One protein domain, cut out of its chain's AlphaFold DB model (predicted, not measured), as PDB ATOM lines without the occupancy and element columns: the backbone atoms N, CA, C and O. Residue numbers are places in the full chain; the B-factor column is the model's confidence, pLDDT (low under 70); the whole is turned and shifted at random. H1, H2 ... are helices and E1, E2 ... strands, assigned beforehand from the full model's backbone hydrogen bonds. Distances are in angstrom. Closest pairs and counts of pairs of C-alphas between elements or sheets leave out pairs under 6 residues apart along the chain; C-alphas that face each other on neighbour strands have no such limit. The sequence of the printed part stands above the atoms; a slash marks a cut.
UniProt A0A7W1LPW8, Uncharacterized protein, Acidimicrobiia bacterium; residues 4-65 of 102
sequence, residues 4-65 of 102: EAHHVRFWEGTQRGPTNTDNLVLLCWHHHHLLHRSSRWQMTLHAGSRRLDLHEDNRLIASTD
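This is residues 4 to 65 of the 102 residues of an uncharacterized protein of Acidimicrobiia bacterium (UniProt A0A7W1LPW8). A three-stranded meander, E3 E4 E5, each strand the antiparallel neighbour of the one before, stands beside a smaller unit: the antiparallel hairpin E1 E2, with H1 folded back along E1. A long loop, residues 8 to 23, joins E1 to E2. The 62 printed residues include E1 E2 H1 E3 E4 E5, in that order, class mixed. The whole is compact and rounded, 28 by 26 by 22 A, with a radius of gyration of the C-alphas of 11.3 A.

E1, residues 4 to 7, and E2, 24 to 28, form a hairpin at 138 degrees; N 6 and O 25 are within hydrogen-bond range, 2.8 A. The closest C-alphas of E1 and H1, residues 29 to 37, are those of Glu 4 and Trp 29, 6.4 A apart. In H1 every O i to N i+4 pair is within hydrogen-bond range. E3, 41 to 45, and E4, 52 to 56, form a hairpin, with N 44 and O 53 at 2.9 A. E4 and E5, 59 to 64, form another, with N 54 and O 62 at 2.9 A. E2 and E3 are only just apart, 8.2 A.

E1 begins at C-alpha 4 (256.894, 177.338, 177.949); E5, 15.1 A long, ends at C-alpha 64 (246.855, 163.676, 173.539).

The C-alphas farthest apart, Gly 13 and Asp 65, are 30.7 A apart. The printed part has no cut, and no printed residue is under 70 in pLDDT.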
ATOM      1  N   GLU A   4     257.169 176.614 176.716       94.50
ATOM      2  CA  GLU A   4     256.894 177.338 177.949       94.50
ATOM      3  C   GLU A   4     255.870 176.550 178.769       94.50
ATOM      4  O   GLU A   4     255.016 175.848 178.217       94.50
ATOM      5  N   ALA A   5     255.978 176.634 180.095       94.25
ATOM      6  CA  ALA A   5     255.015 176.016 180.991       94.25
ATOM      7  C   ALA A   5     253.744 176.870 181.049       94.25
ATOM      8  O   ALA A   5     253.805 178.054 181.371       94.25
ATOM      9  N   HIS A   6     252.604 176.250 180.761       94.00
ATOM     10  CA  HIS A   6     251.289 176.868 180.817       94.00
ATOM     11  C   HIS A   6     250.454 176.244 181.935       94.00
ATOM     12  O   HIS A   6     250.362 175.015 182.035       94.00
ATOM     13  N   HIS A   7     249.835 177.088 182.757       94.69
ATOM     14  CA  HIS A   7     248.906 176.671 183.802       94.69
ATOM     15  C   HIS A   7     247.530 176.350 183.216       94.69
ATOM     16  O   HIS A   7     246.885 177.226 182.651       94.69
ATOM     17  N   VAL A   8     247.048 175.119 183.412       93.38
ATOM     18  CA  VAL A   8     245.702 174.695 182.975       93.38
ATOM     19  C   VAL A   8     244.621 175.398 183.796       93.38
ATOM     20  O   VAL A   8     243.664 175.936 183.246       93.38
ATOM     21  N   ARG A   9     244.786 175.434 185.123       91.88
ATOM     22  CA  ARG A   9     244.067 176.354 186.011       91.88
ATOM     23  C   ARG A   9     244.936 177.570 186.246       91.88
ATOM     24  O   ARG A   9     246.042 177.423 186.768       91.88
ATOM     25  N   PHE A  10     244.417 178.744 185.913       89.19
ATOM     26  CA  PHE A  10     245.158 179.994 185.963       89.19
ATOM     27  C   PHE A  10     245.757 180.250 187.356       89.19
ATOM     28  O   PHE A  10     245.148 179.941 188.388       89.19
ATOM     29  N   TRP A  11     246.981 180.774 187.381       84.19
ATOM     30  CA  TRP A  11     247.768 180.922 188.608       84.19
ATOM     31  C   TRP A  11     247.313 182.114 189.465       84.19
ATOM     32  O   TRP A  11     247.405 182.058 190.691       84.19
ATOM     33  N   GLU A  12     246.794 183.174 188.840       83.50
ATOM     34  CA  GLU A  12     246.371 184.408 189.509       83.50
ATOM     35  C   GLU A  12     244.852 184.426 189.785       83.50
ATOM     36  O   GLU A  12     244.079 183.574 189.335       83.50
ATOM     37  N   GLY A  13     244.409 185.407 190.570       82.62
ATOM     38  CA  GLY A  13     243.002 185.650 190.857       82.62
ATOM     39  C   GLY A  13     242.405 184.611 191.804       82.62
ATOM     40  O   GLY A  13     243.024 184.197 192.786       82.62
ATOM     41  N   THR A  14     241.165 184.212 191.533       85.25
ATOM     42  CA  THR A  14     240.399 183.287 192.384       85.25
ATOM     43  C   THR A  14     240.757 181.819 192.156       85.25
ATOM     44  O   THR A  14     240.499 180.994 193.029       85.25
ATOM     45  N   GLN A  15     241.364 181.478 191.014       84.12
ATOM     46  CA  GLN A  15     241.641 180.085 190.650       84.12
ATOM     47  C   GLN A  15     242.838 179.494 191.399       84.12
ATOM     48  O   GLN A  15     242.810 178.296 191.713       84.12
ATOM     49  N   ARG A  16     243.859 180.326 191.677       88.88
ATOM     50  CA  ARG A  16     245.081 179.993 192.433       88.88
ATOM     51  C   ARG A  16     245.653 178.618 192.065       88.88
ATOM     52  O   ARG A  16     245.935 177.798 192.939       88.88
ATOM     53  N   GLY A  17     245.756 178.334 190.767       91.19
ATOM     54  CA  GLY A  17     246.268 177.056 190.282       91.19
ATOM     55  C   GLY A  17     247.708 176.816 190.758       91.19
ATOM     56  O   GLY A  17     248.545 177.704 190.597       91.19
ATOM     57  N   PRO A  18     248.030 175.644 191.343       93.06
ATOM     58  CA  PRO A  18     249.365 175.376 191.865       93.06
ATOM     59  C   PRO A  18     250.399 175.271 190.739       93.06
ATOM     60  O   PRO A  18     250.087 174.855 189.624       93.06
ATOM     61  N   THR A  19     251.653 175.584 191.049       93.75
ATOM     62  CA  THR A  19     252.793 175.335 190.157       93.75
ATOM     63  C   THR A  19     253.323 173.931 190.424       93.75
ATOM     64  O   THR A  19     254.241 173.731 191.214       93.75
ATOM     65  N   ASN A  20     252.697 172.936 189.804       92.44
ATOM     66  CA  ASN A  20     253.127 171.542 189.851       92.44
ATOM     67  C   ASN A  20     252.829 170.856 188.517       92.44
ATOM     68  O   ASN A  20     252.140 171.411 187.661       92.44
ATOM     69  N   THR A  21     253.352 169.646 188.322       90.81
ATOM     70  CA  THR A  21     253.152 168.925 187.064       90.81
ATOM     71  C   THR A  21     251.676 168.740 186.758       90.81
ATOM     72  O   THR A  21     251.285 168.974 185.625       90.81
ATOM     73  N   ASP A  22     250.835 168.435 187.744       90.25
ATOM     74  CA  ASP A  22     249.404 168.169 187.543       90.25
ATOM     75  C   ASP A  22     248.593 169.373 187.047       90.25
ATOM     76  O   ASP A  22     247.490 169.190 186.540       90.25
ATOM     77  N   ASN A  23     249.145 170.584 187.129       93.50
ATOM     78  CA  ASN A  23     248.527 171.800 186.610       93.50
ATOM     79  C   ASN A  23     249.320 172.457 185.463       93.50
ATOM     80  O   ASN A  23     248.903 173.495 184.956       93.50
ATOM     81  N   LEU A  24     250.449 171.875 185.045       93.88
ATOM     82  CA  LEU A  24     251.324 172.439 184.017       93.88
ATOM     83  C   LEU A  24     251.428 171.549 182.776       93.88
ATOM     84  O   LEU A  24     251.585 170.322 182.853       93.88
ATOM     85  N   VAL A  25     251.427 172.197 181.614       93.12
ATOM     86  CA  VAL A  25     251.709 171.591 180.306       93.12
ATOM     87  C   VAL A  25     252.730 172.424 179.540       93.12
ATOM     88  O   VAL A  25     252.815 173.632 179.730       93.12
ATOM     89  N   LEU A  26     253.523 171.780 178.682       93.12
ATOM     90  CA  LEU A  26     254.497 172.467 177.837       93.12
ATOM     91  C   LEU A  26     253.868 172.797 176.488       93.12
ATOM     92  O   LEU A  26     253.423 171.895 175.780       93.12
ATOM     93  N   LEU A  27     253.876 174.074 176.124       92.19
ATOM     94  CA  LEU A  27     253.363 174.564 174.849       92.19
ATOM     95  C   LEU A  27     254.418 175.407 174.152       92.19
ATOM     96  O   LEU A  27     255.214 176.072 174.805       92.19
ATOM     97  N   CYS A  28     254.420 175.417 172.820       94.12
ATOM     98  CA  CYS A  28     255.242 176.390 172.111       94.12
ATOM     99  C   CYS A  28     254.713 177.809 172.357       94.12
ATOM    100  O   CYS A  28     253.514 178.000 172.575       94.12
ATOM    101  N   TRP A  29     255.602 178.798 172.247       93.81
ATOM    102  CA  TRP A  29     255.290 180.222 172.433       93.81
ATOM    103  C   TRP A  29     253.973 180.659 171.762       93.81
ATOM    104  O   TRP A  29     253.123 181.297 172.382       93.81
ATOM    105  N   HIS A  30     253.752 180.253 170.506       91.94
ATOM    106  CA  HIS A  30     252.540 180.608 169.763       91.94
ATOM    107  C   HIS A  30     251.260 180.096 170.443       91.94
ATOM    108  O   HIS A  30     250.338 180.875 170.687       91.94
ATOM    109  N   HIS A  31     251.208 178.805 170.788       90.56
ATOM    110  CA  HIS A  31     250.030 178.213 171.424       90.56
ATOM    111  C   HIS A  31     249.842 178.700 172.862       90.56
ATOM    112  O   HIS A  31     248.705 178.898 173.282       90.56
ATOM    113  N   HIS A  32     250.932 178.964 173.588       92.88
ATOM    114  CA  HIS A  32     250.864 179.524 174.934       92.88
ATOM    115  C   HIS A  32     250.124 180.872 174.940       92.88
ATOM    116  O   HIS A  32     249.179 181.077 175.704       92.88
ATOM    117  N   HIS A  33     250.484 181.776 174.029       91.25
ATOM    118  CA  HIS A  33     249.816 183.070 173.933       91.25
ATOM    119  C   HIS A  33     248.412 182.995 173.331       91.25
ATOM    120  O   HIS A  33     247.554 183.784 173.728       91.25
ATOM    121  N   LEU A  34     248.159 182.073 172.398       90.75
ATOM    122  CA  LEU A  34     246.824 181.877 171.827       90.75
ATOM    123  C   LEU A  34     245.797 181.534 172.917       90.75
ATOM    124  O   LEU A  34     244.725 182.136 172.960       90.75
ATOM    125  N   LEU A  35     246.158 180.626 173.827       89.75
ATOM    126  CA  LEU A  35     245.291 180.179 174.921       89.75
ATOM    127  C   LEU A  35     245.036 181.264 175.970       89.75
ATOM    128  O   LEU A  35     243.936 181.350 176.499       89.75
ATOM    129  N   HIS A  36     246.004 182.145 176.233       88.69
ATOM    130  CA  HIS A  36     245.787 183.268 177.149       88.69
ATOM    131  C   HIS A  36     244.849 184.348 176.602       88.69
ATOM    132  O   HIS A  36     244.246 185.085 177.378       88.69
ATOM    133  N   ARG A  37     244.755 184.489 175.278       89.94
ATOM    134  CA  ARG A  37     244.045 185.611 174.644       89.94
ATOM    135  C   ARG A  37     242.600 185.297 174.276       89.94
ATOM    136  O   ARG A  37     241.862 186.220 173.951       89.94
ATOM    137  N   SER A  38     242.201 184.029 174.279       86.88
ATOM    138  CA  SER A  38     240.891 183.611 173.784       86.88
ATOM    139  C   SER A  38     240.119 182.818 174.828       86.88
ATOM    140  O   SER A  38     240.612 181.838 175.372       86.88
ATOM    141  N   SER A  39     238.868 183.215 175.053       85.19
ATOM    142  CA  SER A  39     237.928 182.539 175.951       85.19
ATOM    143  C   SER A  39     237.289 181.282 175.351       85.19
ATOM    144  O   SER A  39     236.614 180.539 176.058       85.19
ATOM    145  N   ARG A  40     237.480 181.043 174.047       91.38
ATOM    146  CA  ARG A  40     236.877 179.912 173.321       91.38
ATOM    147  C   ARG A  40     237.585 178.594 173.607       91.38
ATOM    148  O   ARG A  40     236.975 177.537 173.496       91.38
ATOM    149  N   TRP A  41     238.866 178.667 173.958       91.31
ATOM    150  CA  TRP A  41     239.708 177.497 174.153       91.31
ATOM    151  C   TRP A  41     239.758 177.118 175.622       91.31
ATOM    152  O   TRP A  41     239.954 177.965 176.490       91.31
ATOM    153  N   GLN A  42     239.602 175.830 175.897       90.69
ATOM    154  CA  GLN A  42     239.662 175.277 177.243       90.69
ATOM    155  C   GLN A  42     240.502 174.009 177.234       90.69
ATOM    156  O   GLN A  42     240.457 173.211 176.297       90.69
ATOM    157  N   MET A  43     241.261 173.807 178.304       92.62
ATOM    158  CA  MET A  43     242.145 172.662 178.459       92.62
ATOM    159  C   MET A  43     241.727 171.852 179.676       92.62
ATOM    160  O   MET A  43     241.407 172.406 180.724       92.62
ATOM    161  N   THR A  44     241.749 170.531 179.555       93.50
ATOM    162  CA  THR A  44     241.582 169.621 180.691       93.50
ATOM    163  C   THR A  44     242.755 168.664 180.724       93.50
ATOM    164  O   THR A  44     242.952 167.868 179.809       93.50
ATOM    165  N   LEU A  45     243.545 168.753 181.790       93.50
ATOM    166  CA  LEU A  45     244.653 167.848 182.047       93.50
ATOM    167  C   LEU A  45     244.203 166.794 183.055       93.50
ATOM    168  O   LEU A  45     243.844 167.104 184.190       93.50
ATOM    169  N   HIS A  46     244.219 165.538 182.627       90.25
ATOM    170  CA  HIS A  46     243.777 164.415 183.439       90.25
ATOM    171  C   HIS A  46     244.914 163.959 184.354       90.25
ATOM    172  O   HIS A  46     245.941 163.452 183.887       90.25
ATOM    173  N   ALA A  47     244.725 164.126 185.665       81.88
ATOM    174  CA  ALA A  47     245.677 163.675 186.677       81.88
ATOM    175  C   ALA A  47     245.976 162.170 186.535       81.88
ATOM    176  O   ALA A  47     245.133 161.384 186.098       81.88
ATOM    177  N   GLY A  48     247.208 161.768 186.857       82.25
ATOM    178  CA  GLY A  48     247.685 160.382 186.760       82.25
ATOM    179  C   GLY A  48     247.974 159.903 185.334       82.25
ATOM    180  O   GLY A  48     249.022 159.310 185.093       82.25
ATOM    181  N   SER A  49     247.093 160.200 184.375       85.31
ATOM    182  CA  SER A  49     247.298 159.799 182.981       85.31
ATOM    183  C   SER A  49     248.119 160.794 182.185       85.31
ATOM    184  O   SER A  49     248.733 160.361 181.234       85.31
ATOM    185  N   ARG A  50     248.163 162.089 182.534       88.31
ATOM    186  CA  ARG A  50     248.801 163.147 181.715       88.31
ATOM    187  C   ARG A  50     248.184 163.320 180.319       88.31
ATOM    188  O   ARG A  50     248.788 163.977 179.474       88.31
ATOM    189  N   ARG A  51     246.988 162.777 180.081       91.12
ATOM    190  CA  ARG A  51     246.188 163.077 178.889       91.12
ATOM    191  C   ARG A  51     245.741 164.534 178.941       91.12
ATOM    192  O   ARG A  51     245.233 164.978 179.970       91.12
ATOM    193  N   LEU A  52     245.925 165.260 177.845       92.44
ATOM    194  CA  LEU A  52     245.461 166.628 177.679       92.44
ATOM    195  C   LEU A  52     244.337 166.654 176.646       92.44
ATOM    196  O   LEU A  52     244.550 166.268 175.499       92.44
ATOM    197  N   ASP A  53     243.174 167.146 177.053       94.25
ATOM    198  CA  ASP A  53     242.042 167.408 176.172       94.25
ATOM    199  C   ASP A  53     241.958 168.904 175.870       94.25
ATOM    200  O   ASP A  53     241.957 169.730 176.787       94.25
ATOM    201  N   LEU A  54     241.862 169.242 174.586       92.62
ATOM    202  CA  LEU A  54     241.636 170.598 174.103       92.62
ATOM    203  C   LEU A  54     240.201 170.719 173.601       92.62
ATOM    204  O   LEU A  54     239.755 169.930 172.762       92.62
ATOM    205  N   HIS A  55     239.505 171.732 174.099       93.75
ATOM    206  CA  HIS A  55     238.147 172.057 173.706       93.75
ATOM    207  C   HIS A  55     238.098 173.437 173.058       93.75
ATOM    208  O   HIS A  55     238.756 174.363 173.532       93.75
ATOM    209  N   GLU A  56     237.283 173.575 172.017       93.44
ATOM    210  CA  GLU A  56     236.842 174.861 171.475       93.44
ATOM    211  C   GLU A  56     235.323 174.946 171.645       93.44
ATOM    212  O   GLU A  56     234.620 174.021 171.245       93.44
ATOM    213  N   ASP A  57     234.808 176.009 172.269       93.94
ATOM    214  CA  ASP A  57     233.371 176.166 172.564       93.94
ATOM    215  C   ASP A  57     232.759 174.911 173.213       93.94
ATOM    216  O   ASP A  57     231.707 174.411 172.814       93.94
ATOM    217  N   ASN A  58     233.466 174.355 174.200       91.31
ATOM    218  CA  ASN A  58     233.109 173.124 174.913       91.31
ATOM    219  C   ASN A  58     233.057 171.847 174.045       91.31
ATOM    220  O   ASN A  58     232.679 170.785 174.540       91.31
ATOM    221  N   ARG A  59     233.477 171.894 172.776       95.75
ATOM    222  CA  ARG A  59     233.632 170.715 171.919       95.75
ATOM    223  C   ARG A  59     235.061 170.197 171.991       95.75
ATOM    224  O   ARG A  59     235.994 170.942 171.718       95.75
ATOM    225  N   LEU A  60     235.233 168.907 172.280       95.38
ATOM    226  CA  LEU A  60     236.536 168.244 172.187       95.38
ATOM    227  C   LEU A  60     237.018 168.247 170.730       95.38
ATOM    228  O   LEU A  60     236.333 167.732 169.844       95.38
ATOM    229  N   ILE A  61     238.203 168.804 170.497       95.19
ATOM    230  CA  ILE A  61     238.813 168.906 169.160       95.19
ATOM    231  C   ILE A  61     240.141 168.156 169.056       95.19
ATOM    232  O   ILE A  61     240.524 167.742 167.966       95.19
ATOM    233  N   ALA A  62     240.830 167.947 170.178       92.12
ATOM    234  CA  ALA A  62     242.046 167.153 170.236       92.12
ATOM    235  C   ALA A  62     242.211 166.530 171.623       92.12
ATOM    236  O   ALA A  62     241.856 167.132 172.635       92.12
ATOM    237  N   SER A  63     242.793 165.336 171.656       93.56
ATOM    238  CA  SER A  63     243.227 164.666 172.878       93.56
ATOM    239  C   SER A  63     244.624 164.109 172.643       93.56
ATOM    240  O   SER A  63     244.894 163.552 171.577       93.56
ATOM    241  N   THR A  64     245.526 164.288 173.602       88.44
ATOM    242  CA  THR A  64     246.855 163.676 173.539       88.44
ATOM    243  C   THR A  64     246.839 162.351 174.277       88.44
ATOM    244  O   THR A  64     246.539 162.323 175.471       88.44
ATOM    245  N   ASP A  65     247.297 161.274 173.655       74.88
ATOM    246  CA  ASP A  65     247.714 160.127 174.453       74.88
ATOM    247  C   ASP A  65     248.930 160.530 175.292       74.88
ATOM    248  O   ASP A  65     249.842 161.191 174.774       74.88
TER     249      ASP A  65